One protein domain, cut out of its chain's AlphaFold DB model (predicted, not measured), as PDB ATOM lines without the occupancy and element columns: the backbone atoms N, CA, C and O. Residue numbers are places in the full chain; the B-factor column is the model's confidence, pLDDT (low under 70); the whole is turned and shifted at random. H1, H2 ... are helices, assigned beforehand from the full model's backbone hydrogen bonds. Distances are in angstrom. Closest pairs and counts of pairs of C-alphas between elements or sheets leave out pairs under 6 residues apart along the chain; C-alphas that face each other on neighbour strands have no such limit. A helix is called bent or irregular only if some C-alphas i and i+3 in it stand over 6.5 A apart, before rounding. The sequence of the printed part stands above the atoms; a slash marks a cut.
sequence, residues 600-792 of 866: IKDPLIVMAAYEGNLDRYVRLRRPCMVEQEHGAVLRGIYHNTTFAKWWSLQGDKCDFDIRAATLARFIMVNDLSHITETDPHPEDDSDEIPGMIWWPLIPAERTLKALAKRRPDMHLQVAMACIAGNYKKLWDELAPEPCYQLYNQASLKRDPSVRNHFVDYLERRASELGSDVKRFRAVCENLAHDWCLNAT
ATOM      1  N   ILE A 600     203.546 233.253 287.551       79.00
ATOM      2  CA  ILE A 600     202.615 232.868 286.502       79.00
ATOM      3  C   ILE A 600     202.745 231.347 286.339       79.00
ATOM      4  O   ILE A 600     203.786 230.829 285.945       79.00
ATOM      5  N   LYS A 601     201.716 230.614 286.781       88.50
ATOM      6  CA  LYS A 601     201.753 229.146 286.936       88.50
ATOM      7  C   LYS A 601     201.402 228.361 285.671       88.50
ATOM      8  O   LYS A 601     201.328 227.138 285.726       88.50
ATOM      9  N   ASP A 602     201.156 229.042 284.562       88.19
ATOM     10  CA  ASP A 602     200.624 228.486 283.319       88.19
ATOM     11  C   ASP A 602     201.467 227.302 282.799       88.19
ATOM     12  O   ASP A 602     200.885 226.241 282.554       88.19
ATOM     13  N   PRO A 603     202.818 227.356 282.793       90.50
ATOM     14  CA  PRO A 603     203.639 226.201 282.417       90.50
ATOM     15  C   PRO A 603     203.469 224.994 283.350       90.50
ATOM     16  O   PRO A 603     203.537 223.845 282.916       90.50
ATOM     17  N   LEU A 604     203.183 225.224 284.638       94.06
ATOM     18  CA  LEU A 604     202.905 224.145 285.589       94.06
ATOM     19  C   LEU A 604     201.545 223.481 285.311       94.06
ATOM     20  O   LEU A 604     201.408 222.283 285.570       94.06
ATOM     21  N   ILE A 605     200.558 224.229 284.792       93.00
ATOM     22  CA  ILE A 605     199.254 223.698 284.358       93.00
ATOM     23  C   ILE A 605     199.445 222.824 283.113       93.00
ATOM     24  O   ILE A 605     199.030 221.665 283.123       93.00
ATOM     25  N   VAL A 606     200.114 223.352 282.082       91.75
ATOM     26  CA  VAL A 606     200.339 222.657 280.802       91.75
ATOM     27  C   VAL A 606     201.161 221.377 281.002       91.75
ATOM     28  O   VAL A 606     200.755 220.321 280.520       91.75
ATOM     29  N   MET A 607     202.238 221.411 281.800       94.06
ATOM     30  CA  MET A 607     203.008 220.201 282.132       94.06
ATOM     31  C   MET A 607     202.152 219.162 282.873       94.06
ATOM     32  O   MET A 607     202.153 217.984 282.519       94.06
ATOM     33  N   ALA A 608     201.378 219.586 283.880       96.50
ATOM     34  CA  ALA A 608     200.530 218.673 284.648       96.50
ATOM     35  C   ALA A 608     199.409 218.049 283.797       96.50
ATOM     36  O   ALA A 608     199.049 216.893 284.019       96.50
ATOM     37  N   ALA A 609     198.879 218.784 282.816       95.06
ATOM     38  CA  ALA A 609     197.951 218.253 281.826       95.06
ATOM     39  C   ALA A 609     198.633 217.221 280.910       95.06
ATOM     40  O   ALA A 609     198.137 216.105 280.791       95.06
ATOM     41  N   TYR A 610     199.797 217.552 280.344       93.81
ATOM     42  CA  TYR A 610     200.558 216.719 279.403       93.81
ATOM     43  C   TYR A 610     201.076 215.397 280.012       93.81
ATOM     44  O   TYR A 610     201.112 214.366 279.335       93.81
ATOM     45  N   GLU A 611     201.428 215.384 281.300       93.88
ATOM     46  CA  GLU A 611     201.717 214.154 282.063       93.88
ATOM     47  C   GLU A 611     200.456 213.321 282.388       93.88
ATOM     48  O   GLU A 611     200.547 212.161 282.805       93.88
ATOM     49  N   GLY A 612     199.263 213.918 282.290       95.88
ATOM     50  CA  GLY A 612     198.047 213.398 282.919       95.88
ATOM     51  C   GLY A 612     198.148 213.353 284.451       95.88
ATOM     52  O   GLY A 612     197.586 212.467 285.097       95.88
ATOM     53  N   ASN A 613     198.911 214.264 285.055       96.25
ATOM     54  CA  ASN A 613     199.214 214.284 286.483       96.25
ATOM     55  C   ASN A 613     198.042 214.879 287.271       96.25
ATOM     56  O   ASN A 613     197.998 216.075 287.565       96.25
ATOM     57  N   LEU A 614     197.058 214.026 287.574       95.00
ATOM     58  CA  LEU A 614     195.749 214.431 288.086       95.00
ATOM     59  C   LEU A 614     195.816 215.342 289.322       95.00
ATOM     60  O   LEU A 614     195.145 216.371 289.341       95.00
ATOM     61  N   ASP A 615     196.636 215.008 290.322       93.62
ATOM     62  CA  ASP A 615     196.710 215.779 291.571       93.62
ATOM     63  C   ASP A 615     197.343 217.164 291.359       93.62
ATOM     64  O   ASP A 615     196.866 218.160 291.913       93.62
ATOM     65  N   ARG A 616     198.376 217.264 290.504       94.94
ATOM     66  CA  ARG A 616     198.948 218.559 290.098       94.94
ATOM     67  C   ARG A 616     197.950 219.361 289.265       94.94
ATOM     68  O   ARG A 616     197.738 220.537 289.548       94.94
ATOM     69  N   TYR A 617     197.308 218.738 288.278       95.69
ATOM     70  CA  TYR A 617     196.383 219.411 287.367       95.69
ATOM     71  C   TYR A 617     195.144 219.944 288.100       95.69
ATOM     72  O   TYR A 617     194.819 221.121 287.971       95.69
ATOM     73  N   VAL A 618     194.498 219.133 288.946       92.81
ATOM     74  CA  VAL A 618     193.329 219.552 289.746       92.81
ATOM     75  C   VAL A 618     193.678 220.676 290.725       92.81
ATOM     76  O   VAL A 618     192.838 221.541 290.971       92.81
ATOM     77  N   ARG A 619     194.910 220.710 291.254       92.44
ATOM     78  CA  ARG A 619     195.397 221.815 292.091       92.44
ATOM     79  C   ARG A 619     195.673 223.097 291.294       92.44
ATOM     80  O   ARG A 619     195.440 224.186 291.815       92.44
ATOM     81  N   LEU A 620     196.253 222.987 290.101       93.56
ATOM     82  CA  LEU A 620     196.814 224.133 289.375       93.56
ATOM     83  C   LEU A 620     195.841 224.783 288.385       93.56
ATOM     84  O   LEU A 620     195.919 226.000 288.217       93.56
ATOM     85  N   ARG A 621     194.960 224.003 287.744       90.00
ATOM     86  CA  ARG A 621     194.082 224.445 286.645       90.00
ATOM     87  C   ARG A 621     193.223 225.664 286.993       90.00
ATOM     88  O   ARG A 621     192.772 225.821 288.128       90.00
ATOM     89  N   ARG A 622     192.943 226.490 285.984       86.06
ATOM     90  CA  ARG A 622     192.034 227.644 286.080       86.06
ATOM     91  C   ARG A 622     190.597 227.271 285.661       86.06
ATOM     92  O   ARG A 622     190.371 226.164 285.173       86.06
ATOM     93  N   PRO A 623     189.600 228.161 285.854       84.06
ATOM     94  CA  PRO A 623     188.231 227.931 285.376       84.06
ATOM     95  C   PRO A 623     188.110 227.856 283.845       84.06
ATOM     96  O   PRO A 623     187.243 227.144 283.340       84.06
ATOM     97  N   CYS A 624     188.986 228.565 283.129       79.12
ATOM     98  CA  CYS A 624     189.182 228.482 281.681       79.12
ATOM     99  C   CYS A 624     190.534 227.816 281.395       79.12
ATOM    100  O   CYS A 624     191.475 228.017 282.161       79.12
ATOM    101  N   MET A 625     190.636 227.070 280.291       81.88
ATOM    102  CA  MET A 625     191.910 226.502 279.837       81.88
ATOM    103  C   MET A 625     192.879 227.594 279.368       81.88
ATOM    104  O   MET A 625     192.461 228.509 278.650       81.88
ATOM    105  N   VAL A 626     194.156 227.467 279.738       80.81
ATOM    106  CA  VAL A 626     195.248 228.324 279.243       80.81
ATOM    107  C   VAL A 626     195.720 227.891 277.847       80.81
ATOM    108  O   VAL A 626     195.284 226.866 277.313       80.81
ATOM    109  N   GLU A 627     196.600 228.679 277.230       77.88
ATOM    110  CA  GLU A 627     197.235 228.331 275.953       77.88
ATOM    111  C   GLU A 627     197.974 226.981 276.045       77.88
ATOM    112  O   GLU A 627     198.546 226.645 277.081       77.88
ATOM    113  N   GLN A 628     197.899 226.171 274.981       80.44
ATOM    114  CA  GLN A 628     198.376 224.777 274.922       80.44
ATOM    115  C   GLN A 628     197.767 223.790 275.953       80.44
ATOM    116  O   GLN A 628     198.051 222.594 275.890       80.44
ATOM    117  N   GLU A 629     196.881 224.206 276.868       87.25
ATOM    118  CA  GLU A 629     196.291 223.283 277.854       87.25
ATOM    119  C   GLU A 629     195.400 222.215 277.195       87.25
ATOM    120  O   GLU A 629     195.373 221.083 277.671       87.25
ATOM    121  N   HIS A 630     194.713 222.526 276.089       86.81
ATOM    122  CA  HIS A 630     193.824 221.566 275.420       86.81
ATOM    123  C   HIS A 630     194.589 220.370 274.831       86.81
ATOM    124  O   HIS A 630     194.339 219.227 275.217       86.81
ATOM    125  N   GLY A 631     195.575 220.622 273.963       86.00
ATOM    126  CA  GLY A 631     196.415 219.569 273.384       86.00
ATOM    127  C   GLY A 631     197.171 218.775 274.456       86.00
ATOM    128  O   GLY A 631     197.246 217.546 274.378       86.00
ATOM    129  N   ALA A 632     197.639 219.449 275.512       90.50
ATOM    130  CA  ALA A 632     198.233 218.810 276.682       90.50
ATOM    131  C   ALA A 632     197.242 217.896 277.428       90.50
ATOM    132  O   ALA A 632     197.597 216.767 277.765       90.50
ATOM    133  N   VAL A 633     195.995 218.331 277.653       92.75
ATOM    134  CA  VAL A 633     194.939 217.519 278.284       92.75
ATOM    135  C   VAL A 633     194.653 216.265 277.465       92.75
ATOM    136  O   VAL A 633     194.617 215.173 278.035       92.75
ATOM    137  N   LEU A 634     194.500 216.389 276.144       91.81
ATOM    138  CA  LEU A 634     194.267 215.241 275.265       91.81
ATOM    139  C   LEU A 634     195.429 214.250 275.352       91.81
ATOM    140  O   LEU A 634     195.211 213.073 275.644       91.81
ATOM    141  N   ARG A 635     196.672 214.727 275.210       92.38
ATOM    142  CA  ARG A 635     197.879 213.906 275.369       92.38
ATOM    143  C   ARG A 635     197.886 213.188 276.726       92.38
ATOM    144  O   ARG A 635     198.047 211.967 276.776       92.38
ATOM    145  N   GLY A 636     197.618 213.904 277.818       95.31
ATOM    146  CA  GLY A 636     197.508 213.336 279.163       95.31
ATOM    147  C   GLY A 636     196.440 212.248 279.293       95.31
ATOM    148  O   GLY A 636     196.679 211.229 279.940       95.31
ATOM    149  N   ILE A 637     195.278 212.410 278.652       95.81
ATOM    150  CA  ILE A 637     194.201 211.405 278.611       95.81
ATOM    151  C   ILE A 637     194.659 210.155 277.844       95.81
ATOM    152  O   ILE A 637     194.491 209.031 278.328       95.81
ATOM    153  N   TYR A 638     195.289 210.331 276.679       94.69
ATOM    154  CA  TYR A 638     195.820 209.226 275.879       94.69
ATOM    155  C   TYR A 638     196.901 208.429 276.624       94.69
ATOM    156  O   TYR A 638     196.950 207.204 276.487       94.69
ATOM    157  N   HIS A 639     197.732 209.071 277.450       95.19
ATOM    158  CA  HIS A 639     198.810 208.406 278.198       95.19
ATOM    159  C   HIS A 639     198.414 207.898 279.595       95.19
ATOM    160  O   HIS A 639     198.928 206.852 280.013       95.19
ATOM    161  N   ASN A 640     197.460 208.529 280.289       96.88
ATOM    162  CA  ASN A 640     197.130 208.237 281.688       96.88
ATOM    163  C   ASN A 640     195.652 207.841 281.918       96.88
ATOM    164  O   ASN A 640     194.715 208.608 281.703       96.88
ATOM    165  N   THR A 641     195.436 206.630 282.449       95.31
ATOM    166  CA  THR A 641     194.091 206.065 282.670       95.31
ATOM    167  C   THR A 641     193.319 206.729 283.816       95.31
ATOM    168  O   THR A 641     192.094 206.802 283.738       95.31
ATOM    169  N   THR A 642     193.976 207.198 284.886       96.31
ATOM    170  CA  THR A 642     193.256 207.853 285.998       96.31
ATOM    171  C   THR A 642     192.824 209.261 285.605       96.31
ATOM    172  O   THR A 642     191.698 209.654 285.907       96.31
ATOM    173  N   PHE A 643     193.661 209.966 284.841       96.88
ATOM    174  CA  PHE A 643     193.336 211.253 284.230       96.88
ATOM    175  C   PHE A 643     192.166 211.134 283.247       96.88
ATOM    176  O   PHE A 643     191.161 211.825 283.408       96.88
ATOM    177  N   ALA A 644     192.226 210.173 282.315       95.88
ATOM    178  CA  ALA A 644     191.115 209.847 281.418       95.88
ATOM    179  C   ALA A 644     189.822 209.511 282.180       95.88
ATOM    180  O   ALA A 644     188.740 209.987 281.834       95.88
ATOM    181  N   LYS A 645     189.909 208.725 283.266       95.19
ATOM    182  CA  LYS A 645     188.717 208.382 284.050       95.19
ATOM    183  C   LYS A 645     188.140 209.582 284.799       95.19
ATOM    184  O   LYS A 645     186.916 209.671 284.886       95.19
ATOM    185  N   TRP A 646     188.967 210.507 285.279       95.31
ATOM    186  CA  TRP A 646     188.503 211.760 285.879       95.31
ATOM    187  C   TRP A 646     187.849 212.690 284.847       95.31
ATOM    188  O   TRP A 646     186.772 213.226 285.117       95.31
ATOM    189  N   TRP A 647     188.422 212.816 283.644       93.75
ATOM    190  CA  TRP A 647     187.806 213.573 282.547       93.75
ATOM    191  C   TRP A 647     186.453 212.987 282.123       93.75
ATOM    192  O   TRP A 647     185.493 213.740 281.991       93.75
ATOM    193  N   SER A 648     186.307 211.654 282.094       92.38
ATOM    194  CA  SER A 648     185.021 210.969 281.831       92.38
ATOM    195  C   SER A 648     183.882 211.262 282.828       92.38
ATOM    196  O   SER A 648     182.794 210.705 282.691       92.38
ATOM    197  N   LEU A 649     184.133 212.067 283.866       91.69
ATOM    198  CA  LEU A 649     183.179 212.416 284.922       91.69
ATOM    199  C   LEU A 649     182.834 213.917 284.966       91.69
ATOM    200  O   LEU A 649     182.056 214.316 285.830       91.69
ATOM    201  N   GLN A 650     183.373 214.752 284.065       84.62
ATOM    202  CA  GLN A 650     183.112 216.205 284.076       84.62
ATOM    203  C   GLN A 650     181.766 216.607 283.423       84.62
ATOM    204  O   GLN A 650     181.351 217.761 283.546       84.62
ATOM    205  N   GLY A 651     181.058 215.653 282.802       65.50
ATOM    206  CA  GLY A 651     179.715 215.818 282.224       65.50
ATOM    207  C   GLY A 651     179.700 216.574 280.893       65.50
ATOM    208  O   GLY A 651     180.716 216.629 280.203       65.50
ATOM    209  N   ASP A 652     178.566 217.206 280.576       55.22
ATOM    210  CA  ASP A 652     178.259 217.979 279.348       55.22
ATOM    211  C   ASP A 652     179.130 219.252 279.149       55.22
ATOM    212  O   ASP A 652     178.735 220.212 278.493       55.22
ATOM    213  N   LYS A 653     180.303 219.294 279.789       53.97
ATOM    214  CA  LYS A 653     181.354 220.315 279.685       53.97
ATOM    215  C   LYS A 653     182.639 219.781 279.044       53.97
ATOM    216  O   LYS A 653     183.600 220.537 278.918       53.97
ATOM    217  N   CYS A 654     182.702 218.488 278.734       58.34
ATOM    218  CA  CYS A 654     183.788 217.928 277.940       58.34
ATOM    219  C   CYS A 654     183.628 218.345 276.480       58.34
ATOM    220  O   CYS A 654     182.534 218.253 275.932       58.34
ATOM    221  N   ASP A 655     184.737 218.753 275.870       77.25
ATOM    222  CA  ASP A 655     184.825 218.912 274.422       77.25
ATOM    223  C   ASP A 655     184.687 217.551 273.713       77.25
ATOM    224  O   ASP A 655     184.951 216.503 274.322       77.25
ATOM    225  N   PHE A 656     184.304 217.549 272.434       84.38
ATOM    226  CA  PHE A 656     184.137 216.304 271.670       84.38
ATOM    227  C   PHE A 656     185.474 215.556 271.545       84.38
ATOM    228  O   PHE A 656     185.529 214.355 271.821       84.38
ATOM    229  N   ASP A 657     186.571 216.287 271.317       86.94
ATOM    230  CA  ASP A 657     187.950 215.780 271.348       86.94
ATOM    231  C   ASP A 657     188.291 215.105 272.695       86.94
ATOM    232  O   ASP A 657     188.878 214.020 272.742       86.94
ATOM    233  N   ILE A 658     187.872 215.700 273.821       90.50
ATOM    234  CA  ILE A 658     188.110 215.162 275.174       90.50
ATOM    235  C   ILE A 658     187.326 213.859 275.388       90.50
ATOM    236  O   ILE A 658     187.846 212.915 276.004       90.50
ATOM    237  N   ARG A 659     186.094 213.767 274.870       90.94
ATOM    238  CA  ARG A 659     185.301 212.529 274.906       90.94
ATOM    239  C   ARG A 659     185.909 211.459 273.997       90.94
ATOM    240  O   ARG A 659     186.081 210.328 274.460       90.94
ATOM    241  N   ALA A 660     186.337 211.813 272.786       91.19
ATOM    242  CA  ALA A 660     187.039 210.921 271.867       91.19
ATOM    243  C   ALA A 660     188.324 210.360 272.501       91.19
ATOM    244  O   ALA A 660     188.464 209.144 272.632       91.19
ATOM    245  N   ALA A 661     189.218 211.214 273.008       93.56
ATOM    246  CA  ALA A 661     190.444 210.807 273.702       93.56
ATOM    247  C   ALA A 661     190.169 209.877 274.901       93.56
ATOM    248  O   ALA A 661     190.883 208.896 275.140       93.56
ATOM    249  N   THR A 662     189.093 210.142 275.643       95.12
ATOM    250  CA  THR A 662     188.665 209.315 276.777       95.12
ATOM    251  C   THR A 662     188.212 207.921 276.323       95.12
ATOM    252  O   THR A 662     188.644 206.912 276.890       95.12
ATOM    253  N   LEU A 663     187.395 207.838 275.266       94.81
ATOM    254  CA  LEU A 663     186.963 206.571 274.667       94.81
ATOM    255  C   LEU A 663     188.143 205.795 274.063       94.81
ATOM    256  O   LEU A 663     188.258 204.588 274.292       94.81
ATOM    257  N   ALA A 664     189.061 206.484 273.377       95.75
ATOM    258  CA  ALA A 664     190.314 205.926 272.875       95.75
ATOM    259  C   ALA A 664     191.098 205.229 273.996       95.75
ATOM    260  O   ALA A 664     191.447 204.048 273.880       95.75
ATOM    261  N   ARG A 665     191.317 205.926 275.121       97.19
ATOM    262  CA  ARG A 665     192.055 205.374 276.262       97.19
ATOM    263  C   ARG A 665     191.360 204.160 276.879       97.19
ATOM    264  O   ARG A 665     192.044 203.204 277.250       97.19
ATOM    265  N   PHE A 666     190.030 204.163 276.980       97.75
ATOM    266  CA  PHE A 666     189.278 203.015 277.505       97.75
ATOM    267  C   PHE A 666     189.394 201.783 276.596       97.75
ATOM    268  O   PHE A 666     189.741 200.705 277.089       97.75
ATOM    269  N   ILE A 667     189.254 201.957 275.275       97.88
ATOM    270  CA  ILE A 667     189.462 200.890 274.283       97.88
ATOM    271  C   ILE A 667     190.876 200.297 274.420       97.88
ATOM    272  O   ILE A 667     191.032 199.074 274.474       97.88
ATOM    273  N   MET A 668     191.902 201.143 274.561       97.94
ATOM    274  CA  MET A 668     193.300 200.727 274.751       97.94
ATOM    275  C   MET A 668     193.548 199.902 276.018       97.94
ATOM    276  O   MET A 668     194.288 198.917 275.966       97.94
ATOM    277  N   VAL A 669     192.908 200.235 277.146       97.50
ATOM    278  CA  VAL A 669     192.989 199.413 278.372       97.50
ATOM    279  C   VAL A 669     192.056 198.196 278.355       97.50
ATOM    280  O   VAL A 669     192.016 197.439 279.322       97.50
ATOM    281  N   ASN A 670     191.420 197.916 277.212       97.94
ATOM    282  CA  ASN A 670     190.508 196.800 276.947       97.94
ATOM    283  C   ASN A 670     189.114 196.920 277.573       97.94
ATOM    284  O   ASN A 670     188.409 195.909 277.658       97.94
ATOM    285  N   ASP A 671     188.699 198.122 277.968       97.31
ATOM    286  CA  ASP A 671     187.308 198.369 278.320       97.31
ATOM    287  C   ASP A 671     186.496 198.827 277.102       97.31
ATOM    288  O   ASP A 671     186.920 199.672 276.319       97.31
ATOM    289  N   LEU A 672     185.296 198.266 276.975       96.88
ATOM    290  CA  LEU A 672     184.276 198.688 276.017       96.88
ATOM    291  C   LEU A 672     182.960 199.032 276.738       96.88
ATOM    292  O   LEU A 672     181.917 199.075 276.095       96.88
ATOM    293  N   SER A 673     182.940 199.212 278.063       94.69
ATOM    294  CA  SER A 673     181.713 199.553 278.801       94.69
ATOM    295  C   SER A 673     181.149 200.921 278.398       94.69
ATOM    296  O   SER A 673     179.935 201.107 278.390       94.69
ATOM    297  N   HIS A 674     182.036 201.831 277.993       90.62
ATOM    298  CA  HIS A 674     181.742 203.211 277.616       90.62
ATOM    299  C   HIS A 674     181.439 203.442 276.120       90.62
ATOM    300  O   HIS A 674     181.251 204.589 275.739       90.62
ATOM    301  N   ILE A 675     181.372 202.403 275.275       91.44
ATOM    302  CA  ILE A 675     180.986 202.549 273.856       91.44
ATOM    303  C   ILE A 675     179.844 201.596 273.496       91.44
ATOM    304  O   ILE A 675     179.972 200.375 273.630       91.44
ATOM    305  N   THR A 676     178.706 202.131 273.056       91.12
ATOM    306  CA  THR A 676     177.513 201.327 272.722       91.12
ATOM    307  C   THR A 676     177.381 201.137 271.208       91.12
ATOM    308  O   THR A 676     178.256 201.554 270.460       91.12
ATOM    309  N   GLU A 677     176.319 200.475 270.740       89.44
ATOM    310  CA  GLU A 677     176.030 200.319 269.301       89.44
ATOM    311  C   GLU A 677     175.585 201.638 268.633       89.44
ATOM    312  O   GLU A 677     175.628 201.732 267.411       89.44
ATOM    313  N   THR A 678     175.184 202.655 269.412       86.56
ATOM    314  CA  THR A 678     174.624 203.927 268.906       86.56
ATOM    315  C   THR A 678     175.169 205.183 269.598       86.56
ATOM    316  O   THR A 678     174.674 206.268 269.328       86.56
ATOM    317  N   ASP A 679     176.130 205.045 270.515       88.12
ATOM    318  CA  ASP A 679     176.723 206.144 271.295       88.12
ATOM    319  C   ASP A 679     178.258 205.998 271.300       88.12
ATOM    320  O   ASP A 679     178.740 204.927 271.709       88.12
ATOM    321  N   PRO A 680     179.019 207.004 270.819       89.12
ATOM    322  CA  PRO A 680     178.561 208.191 270.066       89.12
ATOM    323  C   PRO A 680     177.846 207.842 268.748       89.12
ATOM    324  O   PRO A 680     178.146 206.793 268.167       89.12
ATOM    325  N   HIS A 681     176.925 208.669 268.254       86.62
ATOM    326  CA  HIS A 681     176.203 208.419 267.003       86.62
ATOM    327  C   HIS A 681     177.102 208.644 265.764       86.62
ATOM    328  O   HIS A 681     177.719 209.697 265.648       86.62
ATOM    329  N   PRO A 682     177.189 207.700 264.802       81.62
ATOM    330  CA  PRO A 682     178.161 207.776 263.703       81.62
ATOM    331  C   PRO A 682     177.913 208.857 262.641       81.62
ATOM    332  O   PRO A 682     178.802 209.082 261.823       81.62
ATOM    333  N   GLU A 683     176.746 209.509 262.634       81.69
ATOM    334  CA  GLU A 683     176.430 210.608 261.701       81.69
ATOM    335  C   GLU A 683     176.263 211.972 262.395       81.69
ATOM    336  O   GLU A 683     176.609 212.985 261.793       81.69
ATOM    337  N   ASP A 684     175.770 212.011 263.641       82.19
ATOM    338  CA  ASP A 684     175.535 213.266 264.383       82.19
ATOM    339  C   ASP A 684     176.675 213.610 265.364       82.19
ATOM    340  O   ASP A 684     176.951 214.786 265.582       82.19
ATOM    341  N   ASP A 685     177.370 212.598 265.906       82.69
ATOM    342  CA  ASP A 685     178.458 212.734 266.888       82.69
ATOM    343  C   ASP A 685     179.794 212.198 266.311       82.69
ATOM    344  O   ASP A 685     180.598 211.580 267.019       82.69
ATOM    345  N   SER A 686     180.039 212.375 265.001       79.19
ATOM    346  CA  SER A 686     181.207 211.802 264.294       79.19
ATOM    347  C   SER A 686     182.555 212.167 264.914       79.19
ATOM    348  O   SER A 686     183.527 211.420 264.790       79.19
ATOM    349  N   ASP A 687     182.586 213.310 265.586       82.00
ATOM    350  CA  ASP A 687     183.781 213.965 266.104       82.00
ATOM    351  C   ASP A 687     184.097 213.490 267.537       82.00
ATOM    352  O   ASP A 687     185.198 213.669 268.040       82.00
ATOM    353  N   GLU A 688     183.170 212.773 268.181       87.44
ATOM    354  CA  GLU A 688     183.427 212.052 269.433       87.44
ATOM    355  C   GLU A 688     184.010 210.641 269.199       87.44
ATOM    356  O   GLU A 688     184.361 209.936 270.154       87.44
ATOM    357  N   ILE A 689     184.091 210.176 267.944       88.62
ATOM    358  CA  ILE A 689     184.543 208.818 267.613       88.62
ATOM    359  C   ILE A 689     186.078 208.777 267.563       88.62
ATOM    360  O   ILE A 689     186.691 209.406 266.699       88.62
ATOM    361  N   PRO A 690     186.745 207.991 268.429       90.31
ATOM    362  CA  PRO A 690     188.198 208.013 268.517       90.31
ATOM    363  C   PRO A 690     188.867 207.449 267.262       90.31
ATOM    364  O   PRO A 690     188.772 206.253 266.982       90.31
ATOM    365  N   GLY A 691     189.607 208.296 266.545       87.12
ATOM    366  CA  GLY A 691     190.423 207.889 265.397       87.12
ATOM    367  C   GLY A 691     191.627 207.033 265.806       87.12
ATOM    368  O   GLY A 691     191.871 205.980 265.222       87.12
ATOM    369  N   MET A 692     192.355 207.438 266.849       90.19
ATOM    370  CA  MET A 692     193.513 206.710 267.375       90.19
ATOM    371  C   MET A 692     193.095 205.743 268.489       90.19
ATOM    372  O   MET A 692     192.769 206.171 269.589       90.19
ATOM    373  N   ILE A 693     193.181 204.428 268.261       95.06
ATOM    374  CA  ILE A 693     192.875 203.411 269.298       95.06
ATOM    375  C   ILE A 693     194.035 202.444 269.597       95.06
ATOM    376  O   ILE A 693     193.807 201.378 270.161       95.06
ATOM    377  N   TRP A 694     195.277 202.776 269.215       93.56
ATOM    378  CA  TRP A 694     196.443 201.872 269.317       93.56
ATOM    379  C   TRP A 694     197.766 202.528 269.767       93.56
ATOM    380  O   TRP A 694     198.844 201.987 269.501       93.56
ATOM    381  N   TRP A 695     197.716 203.693 270.421       92.44
ATOM    382  CA  TRP A 695     198.897 204.390 270.945       92.44
ATOM    383  C   TRP A 695     198.549 205.232 272.184       92.44
ATOM    384  O   TRP A 695     197.578 205.982 272.113       92.44
ATOM    385  N   PRO A 696     199.318 205.166 273.290       93.56
ATOM    386  CA  PRO A 696     200.573 204.423 273.483       93.56
ATOM    387  C   PRO A 696     200.385 202.917 273.740       93.56
ATOM    388  O   PRO A 696     201.342 202.153 273.655       93.56
ATOM    389  N   LEU A 697     199.161 202.472 274.035       95.31
ATOM    390  CA  LEU A 697     198.842 201.069 274.313       95.31
ATOM    391  C   LEU A 697     198.055 200.445 273.153       95.31
ATOM    392  O   LEU A 697     197.237 201.102 272.516       95.31
ATOM    393  N   ILE A 698     198.282 199.154 272.896       94.81
ATOM    394  CA  ILE A 698     197.590 198.396 271.844       94.81
ATOM    395  C   ILE A 698     196.499 197.520 272.497       94.81
ATOM    396  O   ILE A 698     196.842 196.674 273.330       94.81
ATOM    397  N   PRO A 699     195.209 197.669 272.133       97.31
ATOM    398  CA  PRO A 699     194.143 196.802 272.625       97.31
ATOM    399  C   PRO A 699     194.353 195.356 272.168       97.31
ATOM    400  O   PRO A 699     194.755 195.103 271.034       97.31
ATOM    401  N   ALA A 700     194.014 194.386 273.013       97.62
ATOM    402  CA  ALA A 700     194.134 192.974 272.671       97.62
ATOM    403  C   ALA A 700     193.197 192.580 271.512       97.62
ATOM    404  O   ALA A 700     192.062 193.049 271.426       97.62
ATOM    405  N   GLU A 701     193.625 191.619 270.685       97.62
ATOM    406  CA  GLU A 701     192.878 191.117 269.516       97.62
ATOM    407  C   GLU A 701     191.408 190.760 269.839       97.62
ATOM    408  O   GLU A 701     190.497 191.067 269.073       97.62
ATOM    409  N   ARG A 702     191.134 190.183 271.018       97.38
ATOM    410  CA  ARG A 702     189.761 189.863 271.463       97.38
ATOM    411  C   ARG A 702     188.871 191.099 271.666       97.38
ATOM    412  O   ARG A 702     187.667 191.020 271.436       97.38
ATOM    413  N   THR A 703     189.458 192.211 272.100       97.94
ATOM    414  CA  THR A 703     188.788 193.494 272.351       97.94
ATOM    415  C   THR A 703     188.485 194.167 271.023       97.94
ATOM    416  O   THR A 703     187.339 194.518 270.763       97.94
ATOM    417  N   LEU A 704     189.479 194.227 270.133       98.25
ATOM    418  CA  LEU A 704     189.335 194.704 268.757       98.25
ATOM    419  C   LEU A 704     188.244 193.933 267.992       98.25
ATOM    420  O   LEU A 704     187.391 194.539 267.348       98.25
ATOM    421  N   LYS A 705     188.192 192.602 268.144       97.94
ATOM    422  CA  LYS A 705     187.140 191.754 267.562       97.94
ATOM    423  C   LYS A 705     185.746 192.024 268.142       97.94
ATOM    424  O   LYS A 705     184.752 191.911 267.427       97.94
ATOM    425  N   ALA A 706     185.652 192.357 269.429       97.88
ATOM    426  CA  ALA A 706     184.389 192.744 270.056       97.88
ATOM    427  C   ALA A 706     183.940 194.146 269.610       97.88
ATOM    428  O   ALA A 706     182.754 194.338 269.338       97.88
ATOM    429  N   LEU A 707     184.883 195.084 269.470       97.75
ATOM    430  CA  LEU A 707     184.644 196.442 268.989       97.75
ATOM    431  C   LEU A 707     184.135 196.435 267.544       97.75
ATOM    432  O   LEU A 707     183.021 196.882 267.316       97.75
ATOM    433  N   ALA A 708     184.850 195.815 266.599       96.81
ATOM    434  CA  ALA A 708     184.421 195.732 265.195       96.81
ATOM    435  C   ALA A 708     183.091 194.980 264.976       96.81
ATOM    436  O   ALA A 708     182.460 195.125 263.929       96.81
ATOM    437  N   LYS A 709     182.640 194.172 265.946       95.88
ATOM    438  CA  LYS A 709     181.292 193.584 265.926       95.88
ATOM    439  C   LYS A 709     180.216 194.568 266.410       95.88
ATOM    440  O   LYS A 709     179.099 194.510 265.910       95.88
ATOM    441  N   ARG A 710     180.528 195.408 267.402       95.31
ATOM    442  CA  ARG A 710     179.600 196.392 267.992       95.31
ATOM    443  C   ARG A 710     179.511 197.682 267.174       95.31
ATOM    444  O   ARG A 710     178.452 198.292 267.120       95.31
ATOM    445  N   ARG A 711     180.625 198.078 266.560       93.31
ATOM    446  CA  ARG A 711     180.824 199.309 265.792       93.31
ATOM    447  C   ARG A 711     181.446 198.983 264.432       93.31
ATOM    448  O   ARG A 711     182.673 198.955 264.310       93.31
ATOM    449  N   PRO A 712     180.618 198.652 263.420       91.31
ATOM    450  CA  PRO A 712     181.081 198.416 262.052       91.31
ATOM    451  C   PRO A 712     181.716 199.660 261.412       91.31
ATOM    452  O   PRO A 712     182.653 199.547 260.631       91.31
ATOM    453  N   ASP A 713     181.242 200.839 261.804       89.25
ATOM    454  CA  ASP A 713     181.801 202.155 261.492       89.25
ATOM    455  C   ASP A 713     183.273 202.296 261.922       89.25
ATOM    456  O   ASP A 713     184.065 202.908 261.215       89.25
ATOM    457  N   MET A 714     183.683 201.642 263.017       92.75
ATOM    458  CA  MET A 714     185.067 201.673 263.506       92.75
ATOM    459  C   MET A 714     185.999 200.625 262.858       92.75
ATOM    460  O   MET A 714     187.070 200.311 263.393       92.75
ATOM    461  N   HIS A 715     185.619 200.026 261.721       92.38
ATOM    462  CA  HIS A 715     186.433 198.990 261.058       92.38
ATOM    463  C   HIS A 715     187.806 199.497 260.606       92.38
ATOM    464  O   HIS A 715     188.772 198.733 260.686       92.38
ATOM    465  N   LEU A 716     187.927 200.765 260.196       92.25
ATOM    466  CA  LEU A 716     189.212 201.361 259.820       92.25
ATOM    467  C   LEU A 716     190.166 201.396 261.022       92.25
ATOM    468  O   LEU A 716     191.256 200.831 260.960       92.25
ATOM    469  N   GLN A 717     189.721 201.979 262.133       94.00
ATOM    470  CA  GLN A 717     190.438 202.117 263.401       94.00
ATOM    471  C   GLN A 717     190.885 200.746 263.930       94.00
ATOM    472  O   GLN A 717     192.030 200.561 264.355       94.00
ATOM    473  N   VAL A 718     190.006 199.741 263.853       97.06
ATOM    474  CA  VAL A 718     190.325 198.370 264.267       97.06
ATOM    475  C   VAL A 718     191.346 197.712 263.328       97.06
ATOM    476  O   VAL A 718     192.270 197.046 263.804       97.06
ATOM    477  N   ALA A 719     191.247 197.911 262.012       95.88
ATOM    478  CA  ALA A 719     192.232 197.409 261.053       95.88
ATOM    479  C   ALA A 719     193.604 198.102 261.215       95.88
ATOM    480  O   ALA A 719     194.642 197.432 261.177       95.88
ATOM    481  N   MET A 720     193.626 199.407 261.505       93.88
ATOM    482  CA  MET A 720     194.833 200.165 261.863       93.88
ATOM    483  C   MET A 720     195.486 199.590 263.134       93.88
ATOM    484  O   MET A 720     196.689 199.309 263.144       93.88
ATOM    485  N   ALA A 721     194.696 199.300 264.173       95.69
ATOM    486  CA  ALA A 721     195.173 198.632 265.384       95.69
ATOM    487  C   ALA A 721     195.700 197.205 265.115       95.69
ATOM    488  O   ALA A 721     196.696 196.790 265.713       95.69
ATOM    489  N   CYS A 722     195.110 196.466 264.167       95.56
ATOM    490  CA  CYS A 722     195.613 195.152 263.747       95.56
ATOM    491  C   CYS A 722     196.982 195.230 263.051       95.56
ATOM    492  O   CYS A 722     197.829 194.370 263.300       95.56
ATOM    493  N   ILE A 723     197.243 196.268 262.245       92.88
ATOM    494  CA  ILE A 723     198.584 196.548 261.695       92.88
ATOM    495  C   ILE A 723     199.558 196.884 262.832       92.88
ATOM    496  O   ILE A 723     200.682 196.373 262.863       92.88
ATOM    497  N   ALA A 724     199.141 197.725 263.785       91.12
ATOM    498  CA  ALA A 724     199.982 198.146 264.902       91.12
ATOM    499  C   ALA A 724     200.427 196.961 265.778       91.12
ATOM    500  O   ALA A 724     201.628 196.826 266.030       91.12
ATOM    501  N   GLY A 725     199.478 196.099 266.167       90.62
ATOM    502  CA  GLY A 725     199.672 194.902 266.996       90.62
ATOM    503  C   GLY A 725     200.055 193.619 266.247       90.62
ATOM    504  O   GLY A 725     200.245 192.585 266.885       90.62
ATOM    505  N   ASN A 726     200.187 193.655 264.914       92.31
ATOM    506  CA  ASN A 726     200.477 192.490 264.061       92.31
ATOM    507  C   ASN A 726     199.423 191.351 264.180       92.31
ATOM    508  O   ASN A 726     199.732 190.165 264.030       92.31
ATOM    509  N   TYR A 727     198.152 191.704 264.404       95.44
ATOM    510  CA  TYR A 727     197.020 190.777 264.559       95.44
ATOM    511  C   TYR A 727     196.485 190.280 263.208       95.44
ATOM    512  O   TYR A 727     195.388 190.619 262.765       95.44
ATOM    513  N   LYS A 728     197.292 189.457 262.529       94.94
ATOM    514  CA  LYS A 728     196.981 188.911 261.195       94.94
ATOM    515  C   LYS A 728     195.676 188.117 261.145       94.94
ATOM    516  O   LYS A 728     194.975 188.179 260.145       94.94
ATOM    517  N   LYS A 729     195.348 187.375 262.209       95.31
ATOM    518  CA  LYS A 729     194.143 186.542 262.234       95.31
ATOM    519  C   LYS A 729     192.888 187.411 262.245       95.31
ATOM    520  O   LYS A 729     192.026 187.203 261.401       95.31
ATOM    521  N   LEU A 730     192.790 188.380 263.157       96.50
ATOM    522  CA  LEU A 730     191.672 189.320 263.140       96.50
ATOM    523  C   LEU A 730     191.633 190.143 261.844       96.50
ATOM    524  O   LEU A 730     190.555 190.334 261.299       96.50
ATOM    525  N   TRP A 731     192.778 190.557 261.295       96.69
ATOM    526  CA  TRP A 731     192.825 191.208 259.980       96.69
ATOM    527  C   TRP A 731     192.194 190.352 258.868       96.69
ATOM    528  O   TRP A 731     191.357 190.842 258.112       96.69
ATOM    529  N   ASP A 732     192.552 189.067 258.787       95.75
ATOM    530  CA  ASP A 732     192.003 188.140 257.790       95.75
ATOM    531  C   ASP A 732     190.515 187.814 258.044       95.75
ATOM    532  O   ASP A 732     189.783 187.533 257.096       95.75
ATOM    533  N   GLU A 733     190.048 187.881 259.299       95.44
ATOM    534  CA  GLU A 733     188.626 187.765 259.668       95.44
ATOM    535  C   GLU A 733     187.809 189.038 259.361       95.44
ATOM    536  O   GLU A 733     186.621 188.923 259.062       95.44
ATOM    537  N   LEU A 734     188.416 190.229 259.436       95.19
ATOM    538  CA  LEU A 734     187.799 191.517 259.079       95.19
ATOM    539  C   LEU A 734     187.732 191.723 257.564       95.19
ATOM    540  O   LEU A 734     186.771 192.301 257.067       95.19
ATOM    541  N   ALA A 735     188.757 191.260 256.844       94.25
ATOM    542  CA  ALA A 735     188.930 191.431 255.403       94.25
ATOM    543  C   ALA A 735     188.714 192.889 254.907       94.25
ATOM    544  O   ALA A 735     187.906 193.105 253.998       94.25
ATOM    545  N   PRO A 736     189.418 193.885 255.489       92.50
ATOM    546  CA  PRO A 736     189.145 195.305 255.262       92.50
ATOM    547  C   PRO A 736     189.363 195.729 253.804       92.50
ATOM    548  O   PRO A 736     190.266 195.238 253.118       92.50
ATOM    549  N   GLU A 737     188.563 196.689 253.334       90.69
ATOM    550  CA  GLU A 737     188.761 197.270 252.006       90.69
ATOM    551  C   GLU A 737     190.064 198.098 251.962       90.69
ATOM    552  O   GLU A 737     190.365 198.821 252.916       90.69
ATOM    553  N   PRO A 738     190.885 198.004 250.896       90.81
ATOM    554  CA  PRO A 738     192.163 198.706 250.868       90.81
ATOM    555  C   PRO A 738     191.983 200.219 250.710       90.81
ATOM    556  O   PRO A 738     191.484 200.676 249.686       90.81
ATOM    557  N   CYS A 739     192.465 200.994 251.681       88.44
ATOM    558  CA  CYS A 739     192.497 202.457 251.635       88.44
ATOM    559  C   CYS A 739     193.927 203.006 251.804       88.44
ATOM    560  O   CYS A 739     194.874 202.262 252.091       88.44
ATOM    561  N   TYR A 740     194.084 204.321 251.630       86.88
ATOM    562  CA  TYR A 740     195.377 204.999 251.732       86.88
ATOM    563  C   TYR A 740     195.980 204.902 253.145       86.88
ATOM    564  O   TYR A 740     197.143 204.526 253.283       86.88
ATOM    565  N   GLN A 741     195.182 205.148 254.193       87.69
ATOM    566  CA  GLN A 741     195.610 205.105 255.597       87.69
ATOM    567  C   GLN A 741     196.188 203.725 255.971       87.69
ATOM    568  O   GLN A 741     197.312 203.622 256.472       87.69
ATOM    569  N   LEU A 742     195.463 202.645 255.644       90.88
ATOM    570  CA  LEU A 742     195.908 201.265 255.881       90.88
ATOM    571  C   LEU A 742     197.211 200.942 255.139       90.88
ATOM    572  O   LEU A 742     198.107 200.330 255.721       90.88
ATOM    573  N   TYR A 743     197.344 201.369 253.881       89.06
ATOM    574  CA  TYR A 743     198.558 201.132 253.099       89.06
ATOM    575  C   TYR A 743     199.768 201.917 253.626       89.06
ATOM    576  O   TYR A 743     200.869 201.361 253.679       89.06
ATOM    577  N   ASN A 744     199.570 203.169 254.052       86.81
ATOM    578  CA  ASN A 744     200.630 204.013 254.600       86.81
ATOM    579  C   ASN A 744     201.203 203.403 255.891       86.81
ATOM    580  O   ASN A 744     202.385 203.054 255.941       86.81
ATOM    581  N   GLN A 745     200.356 203.137 256.894       88.19
ATOM    582  CA  GLN A 745     200.817 202.550 258.161       88.19
ATOM    583  C   GLN A 745     201.389 201.130 257.989       88.19
ATOM    584  O   GLN A 745     202.338 200.759 258.683       88.19
ATOM    585  N   ALA A 746     200.857 200.326 257.058       88.75
ATOM    586  CA  ALA A 746     201.401 198.997 256.764       88.75
ATOM    587  C   ALA A 746     202.787 199.040 256.096       88.75
ATOM    588  O   ALA A 746     203.556 198.083 256.226       88.75
ATOM    589  N   SER A 747     203.113 200.132 255.400       84.31
ATOM    590  CA  SER A 747     204.376 200.320 254.681       84.31
ATOM    591  C   SER A 747     205.471 200.964 255.548       84.31
ATOM    592  O   SER A 747     206.637 200.602 255.415       84.31
ATOM    593  N   LEU A 748     205.117 201.852 256.484       74.56
ATOM    594  CA  LEU A 748     206.068 202.666 257.264       74.56
ATOM    595  C   LEU A 748     207.010 201.901 258.218       74.56
ATOM    596  O   LEU A 748     207.992 202.471 258.684       74.56
ATOM    597  N   LYS A 749     206.744 200.627 258.544       57.81
ATOM    598  CA  LYS A 749     207.467 199.912 259.616       57.81
ATOM    599  C   LYS A 749     208.765 199.183 259.217       57.81
ATOM    600  O   LYS A 749     209.379 198.602 260.115       57.81
ATOM    601  N   ARG A 750     209.180 199.113 257.938       51.84
ATOM    602  CA  ARG A 750     210.359 198.309 257.506       51.84
ATOM    603  C   ARG A 750     211.101 198.846 256.279       51.84
ATOM    604  O   ARG A 750     210.545 199.580 255.474       51.84
ATOM    605  N   ASP A 751     212.338 198.364 256.118       53.50
ATOM    606  CA  ASP A 751     213.058 198.306 254.837       53.50
ATOM    607  C   ASP A 751     212.113 197.831 253.704       53.50
ATOM    608  O   ASP A 751     211.504 196.762 253.852       53.50
ATOM    609  N   PRO A 752     212.009 198.567 252.576       55.09
ATOM    610  CA  PRO A 752     211.219 198.182 251.403       55.09
ATOM    611  C   PRO A 752     211.485 196.772 250.847       55.09
ATOM    612  O   PRO A 752     210.650 196.251 250.105       55.09
ATOM    613  N   SER A 753     212.612 196.134 251.182       53.66
ATOM    614  CA  SER A 753     212.889 194.739 250.815       53.66
ATOM    615  C   SER A 753     212.019 193.713 251.568       53.66
ATOM    616  O   SER A 753     211.774 192.616 251.058       53.66
ATOM    617  N   VAL A 754     211.502 194.052 252.759       54.78
ATOM    618  CA  VAL A 754     210.818 193.110 253.665       54.78
ATOM    619  C   VAL A 754     209.296 193.247 253.559       54.78
ATOM    620  O   VAL A 754     208.641 193.894 254.384       54.78
ATOM    621  N   ARG A 755     208.714 192.576 252.555       64.62
ATOM    622  CA  ARG A 755     207.252 192.464 252.384       64.62
ATOM    623  C   ARG A 755     206.572 191.911 253.645       64.62
ATOM    624  O   ARG A 755     207.134 191.083 254.368       64.62
ATOM    625  N   ASN A 756     205.356 192.383 253.921       82.06
ATOM    626  CA  ASN A 756     204.576 191.980 255.088       82.06
ATOM    627  C   ASN A 756     203.117 191.669 254.726       82.06
ATOM    628  O   ASN A 756     202.581 192.195 253.754       82.06
ATOM    629  N   HIS A 757     202.479 190.849 255.569       90.75
ATOM    630  CA  HIS A 757     201.124 190.307 255.380       90.75
ATOM    631  C   HIS A 757     200.072 191.362 255.027       90.75
ATOM    632  O   HIS A 757     199.220 191.113 254.184       90.75
ATOM    633  N   PHE A 758     200.140 192.537 255.654       91.75
ATOM    634  CA  PHE A 758     199.168 193.608 255.457       91.75
ATOM    635  C   PHE A 758     199.365 194.278 254.091       91.75
ATOM    636  O   PHE A 758     198.407 194.418 253.338       91.75
ATOM    637  N   VAL A 759     200.609 194.586 253.707       90.06
ATOM    638  CA  VAL A 759     200.934 195.102 252.362       90.06
ATOM    639  C   VAL A 759     200.596 194.073 251.275       90.06
ATOM    640  O   VAL A 759     199.964 194.422 250.279       90.06
ATOM    641  N   ASP A 760     200.941 192.798 251.482       91.06
ATOM    642  CA  ASP A 760     200.622 191.697 250.561       91.06
ATOM    643  C   ASP A 760     199.106 191.518 250.379       91.06
ATOM    644  O   ASP A 760     198.630 191.289 249.264       91.06
ATOM    645  N   TYR A 761     198.337 191.651 251.465       94.44
ATOM    646  CA  TYR A 761     196.880 191.654 251.429       94.44
ATOM    647  C   TYR A 761     196.350 192.848 250.624       94.44
ATOM    648  O   TYR A 761     195.549 192.649 249.714       94.44
ATOM    649  N   LEU A 762     196.799 194.069 250.935       92.94
ATOM    650  CA  LEU A 762     196.281 195.312 250.353       92.94
ATOM    651  C   LEU A 762     196.588 195.427 248.852       92.94
ATOM    652  O   LEU A 762     195.688 195.746 248.076       92.94
ATOM    653  N   GLU A 763     197.815 195.107 248.416       91.31
ATOM    654  CA  GLU A 763     198.179 195.096 246.988       91.31
ATOM    655  C   GLU A 763     197.346 194.075 246.198       91.31
ATOM    656  O   GLU A 763     196.791 194.401 245.142       91.31
ATOM    657  N   ARG A 764     197.214 192.844 246.716       93.56
ATOM    658  CA  ARG A 764     196.394 191.794 246.094       93.56
ATOM    659  C   ARG A 764     194.925 192.207 246.036       93.56
ATOM    660  O   ARG A 764     194.305 192.083 244.984       93.56
ATOM    661  N   ARG A 765     194.369 192.700 247.143       92.81
ATOM    662  CA  ARG A 765     192.946 193.033 247.253       92.81
ATOM    663  C   ARG A 765     192.566 194.236 246.387       92.81
ATOM    664  O   ARG A 765     191.516 194.207 245.758       92.81
ATOM    665  N   ALA A 766     193.435 195.242 246.262       91.25
ATOM    666  CA  ALA A 766     193.232 196.329 245.301       91.25
ATOM    667  C   ALA A 766     193.271 195.814 243.851       91.25
ATOM    668  O   ALA A 766     192.418 196.191 243.048       91.25
ATOM    669  N   SER A 767     194.185 194.884 243.543       91.25
ATOM    670  CA  SER A 767     194.280 194.252 242.218       91.25
ATOM    671  C   SER A 767     193.034 193.421 241.871       91.25
ATOM    672  O   SER A 767     192.563 193.470 240.737       91.25
ATOM    673  N   GLU A 768     192.458 192.697 242.841       92.12
ATOM    674  CA  GLU A 768     191.171 191.986 242.702       92.12
ATOM    675  C   GLU A 768     190.006 192.937 242.377       92.12
ATOM    676  O   GLU A 768     189.104 192.572 241.627       92.12
ATOM    677  N   LEU A 769     190.044 194.160 242.918       88.62
ATOM    678  CA  LEU A 769     189.067 195.227 242.678       88.62
ATOM    679  C   LEU A 769     189.373 196.056 241.411       88.62
ATOM    680  O   LEU A 769     188.671 197.023 241.123       88.62
ATOM    681  N   GLY A 770     190.404 195.696 240.636       89.62
ATOM    682  CA  GLY A 770     190.782 196.388 239.399       89.62
ATOM    683  C   GLY A 770     191.505 197.727 239.599       89.62
ATOM    684  O   GLY A 770     191.562 198.528 238.667       89.62
ATOM    685  N   SER A 771     192.058 197.973 240.791       87.81
ATOM    686  CA  SER A 771     192.761 199.205 241.166       87.81
ATOM    687  C   SER A 771     194.208 198.943 241.615       87.81
ATOM    688  O   SER A 771     194.668 197.809 241.724       87.81
ATOM    689  N   ASP A 772     194.937 200.021 241.889       85.69
ATOM    690  CA  ASP A 772     196.293 200.037 242.438       85.69
ATOM    691  C   ASP A 772     196.268 200.869 243.725       85.69
ATOM    692  O   ASP A 772     195.996 202.071 243.685       85.69
ATOM    693  N   VAL A 773     196.542 200.233 244.868       82.75
ATOM    694  CA  VAL A 773     196.462 200.867 246.197       82.75
ATOM    695  C   VAL A 773     197.377 202.094 246.321       82.75
ATOM    696  O   VAL A 773     197.046 203.044 247.024       82.75
ATOM    697  N   LYS A 774     198.473 202.144 245.550       81.31
ATOM    698  CA  LYS A 774     199.420 203.276 245.501       81.31
ATOM    699  C   LYS A 774     198.873 204.495 244.750       81.31
ATOM    700  O   LYS A 774     199.539 205.526 244.694       81.31
ATOM    701  N   ARG A 775     197.691 204.377 244.134       80.69
ATOM    702  CA  ARG A 775     196.988 205.455 243.416       80.69
ATOM    703  C   ARG A 775     195.748 205.949 244.149       80.69
ATOM    704  O   ARG A 775     195.148 206.925 243.698       80.69
ATOM    705  N   PHE A 776     195.359 205.302 245.247       82.31
ATOM    706  CA  PHE A 776     194.357 205.874 246.131       82.31
ATOM    707  C   PHE A 776     194.907 207.161 246.743       82.31
ATOM    708  O   PHE A 776     196.066 207.237 247.147       82.31
ATOM    709  N   ARG A 777     194.059 208.185 246.768       73.88
ATOM    710  CA  ARG A 777     194.301 209.402 247.540       73.88
ATOM    711  C   ARG A 777     193.810 209.162 248.965       73.88
ATOM    712  O   ARG A 777     192.993 208.268 249.184       73.88
ATOM    713  N   ALA A 778     194.258 209.988 249.904       66.69
ATOM    714  CA  ALA A 778     193.501 210.170 251.133       66.69
ATOM    715  C   ALA A 778     192.065 210.593 250.777       66.69
ATOM    716  O   ALA A 778     191.858 211.431 249.893       66.69
ATOM    717  N   VAL A 779     191.091 209.974 251.440       59.94
ATOM    718  CA  VAL A 779     189.686 210.375 251.414       59.94
ATOM    719  C   VAL A 779     189.256 210.461 252.870       59.94
ATOM    720  O   VAL A 779     189.246 209.452 253.578       59.94
ATOM    721  N   CYS A 780     188.967 211.677 253.315       64.31
ATOM    722  CA  CYS A 780     188.549 211.978 254.675       64.31
ATOM    723  C   CYS A 780     187.045 212.254 254.619       64.31
ATOM    724  O   CYS A 780     186.614 213.366 254.328       64.31
ATOM    725  N   GLU A 781     186.251 211.190 254.758       62.28
ATOM    726  CA  GLU A 781     184.781 211.252 254.671       62.28
ATOM    727  C   GLU A 781     184.137 211.734 255.983       62.28
ATOM    728  O   GLU A 781     183.007 212.211 255.972       62.28
ATOM    729  N   ASN A 782     184.869 211.628 257.097       71.62
ATOM    730  CA  ASN A 782     184.531 212.133 258.427       71.62
ATOM    731  C   ASN A 782     185.828 212.489 259.187       71.62
ATOM    732  O   ASN A 782     186.926 212.130 258.744       71.62
ATOM    733  N   LEU A 783     185.704 213.168 260.331       71.75
ATOM    734  CA  LEU A 783     186.843 213.640 261.124       71.75
ATOM    735  C   LEU A 783     187.688 212.486 261.704       71.75
ATOM    736  O   LEU A 783     188.916 212.500 261.619       71.75
ATOM    737  N   ALA A 784     187.049 211.415 262.185       73.75
ATOM    738  CA  ALA A 784     187.741 210.240 262.721       73.75
ATOM    739  C   ALA A 784     188.639 209.514 261.684       73.75
ATOM    740  O   ALA A 784     189.642 208.893 262.053       73.75
ATOM    741  N   HIS A 785     188.311 209.596 260.387       77.00
ATOM    742  CA  HIS A 785     189.129 209.081 259.278       77.00
ATOM    743  C   HIS A 785     190.338 209.972 258.948       77.00
ATOM    744  O   HIS A 785     191.343 209.458 258.440       77.00
ATOM    745  N   ASP A 786     190.253 211.270 259.242       77.19
ATOM    746  CA  ASP A 786     191.353 212.236 259.129       77.19
ATOM    747  C   ASP A 786     192.351 212.044 260.280       77.19
ATOM    748  O   ASP A 786     193.543 211.837 260.068       77.19
ATOM    749  N   TRP A 787     191.852 211.884 261.506       79.31
ATOM    750  CA  TRP A 787     192.680 211.495 262.650       79.31
ATOM    751  C   TRP A 787     193.383 210.144 262.435       79.31
ATOM    752  O   TRP A 787     194.541 209.979 262.816       79.31
ATOM    753  N   CYS A 788     192.732 209.186 261.758       82.38
ATOM    754  CA  CYS A 788     193.372 207.944 261.298       82.38
ATOM    755  C   CYS A 788     194.504 208.166 260.279       82.38
ATOM    756  O   CYS A 788     195.425 207.352 260.228       82.38
ATOM    757  N   LEU A 789     194.451 209.220 259.456       82.06
ATOM    758  CA  LEU A 789     195.516 209.578 258.515       82.06
ATOM    759  C   LEU A 789     196.737 210.119 259.271       82.06
ATOM    760  O   LEU A 789     197.837 209.578 259.112       82.06
ATOM    761  N   ASN A 790     196.528 211.091 260.158       80.38
ATOM    762  CA  ASN A 790     197.573 211.674 261.009       80.38
ATOM    763  C   ASN A 790     198.240 210.589 261.869       80.38
ATOM    764  O   ASN A 790     199.465 210.478 261.946       80.38
ATOM    765  N   ALA A 791     197.422 209.699 262.443       83.50
ATOM    766  CA  ALA A 791     197.844 208.558 263.251       83.50
ATOM    767  C   ALA A 791     198.796 207.576 262.543       83.50
ATOM    768  O   ALA A 791     199.455 206.784 263.227       83.50
ATOM    769  N   THR A 792     198.889 207.605 261.205       82.81
ATOM    770  CA  THR A 792     199.750 206.680 260.453       82.81
ATOM    771  C   THR A 792     201.244 206.930 260.641       82.81
ATOM    772  O   THR A 792     202.020 205.999 260.410       82.81
TER     773      THR A 792
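What this domain is: This is residues 600 to 792 of the 866 residues of an uncharacterized protein of Neurospora tetrasperma (strain FGSC 2509 / P0656) (UniProt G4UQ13). Two helical lobes stand end to end in an elongated body, H1 to H5 in one and H6 to H11 in the other, with the long link of residues 669 to 700 between them. In the first lobe H3 sits between H1 and H5, with H2 on H1 and H4 on H5; in the second, H6, H8, H9 and H11 pack round H7, and H10 packs on H9. The printed part has 193 residues with eleven named helices, H1 to H11 in order, and no named strand; the class is all helix. It is compact, with a radius of gyration of the C-alphas of 18.1 A, and spans 59 by 36 by 27 A.

Where its parts are: H1 holds residues 602 to 610 and begins at C-alpha 602 (200.624, 228.486, 283.319). H2 holds residues 614 to 620, H3 629 to 639, 15.1 A long, H4 641 to 647, and H5 656 to 668, 18.3 A. H6 holds residues 701 to 710, 14.4 A, and H7, the longest, 712 to 725, 19.6 A, beginning at C-alpha 712 (181.081, 198.416, 262.052). H7 is irregular: C-alphas 713 and 716 are 7.6 A apart. H8 holds residues 728 to 734, H9 740 to 747, H10 757 to 768, 16.2 A, and H11 783 to 790, ending at C-alpha 790 (197.573, 211.674, 261.009).

How they stand to each other: H1 and H2 form a helical hairpin at a shallow tilt of 15 degrees; their closest C-alphas, of Ala 608 and Tyr 617, are 5.0 A apart. H1 touches H3, with C-alphas 610 and 632 closest at 4.1 A. H3 touches H5 the same way at a shallow tilt of 14 degrees, closest at C-alphas 638 and 665, 5.4 A. H4 and H5 form a hairpin, closest at C-alphas 644 and 662, 5.3 A. H5 and H6 are close but not clearly touching, with C-alphas 667 and 703 closest at 7.7 A. H7 is the hub and touches four helices, with these closest C-alphas: 715 to 708 of H6, 5.6 A; 722 to 731 of H8, 6.1 A; 720 to 742 of H9, 6.2 A; and 717 to 788 of H11, 6.9 A. H10 touches H9 with residues 758 to 762 alone, at a steep tilt of 42 degrees, closest at C-alphas 759 and 746, 5.9 A. Every O i to N i+4 pair is within hydrogen-bond range in the helices other than H7, which has 8 of 10.

The domain as a whole: The C-alphas of Ile 600 and Glu 768, the two farthest apart, are 61.0 A from each other. The printed part has no cut. The links H5 to H6 and H10 to H11 are long, with 32 and 14 residues. Mean pLDDT of the printed part is 87.9; residues 651 to 654, 749 to 755 and 778 to 781 are under 70.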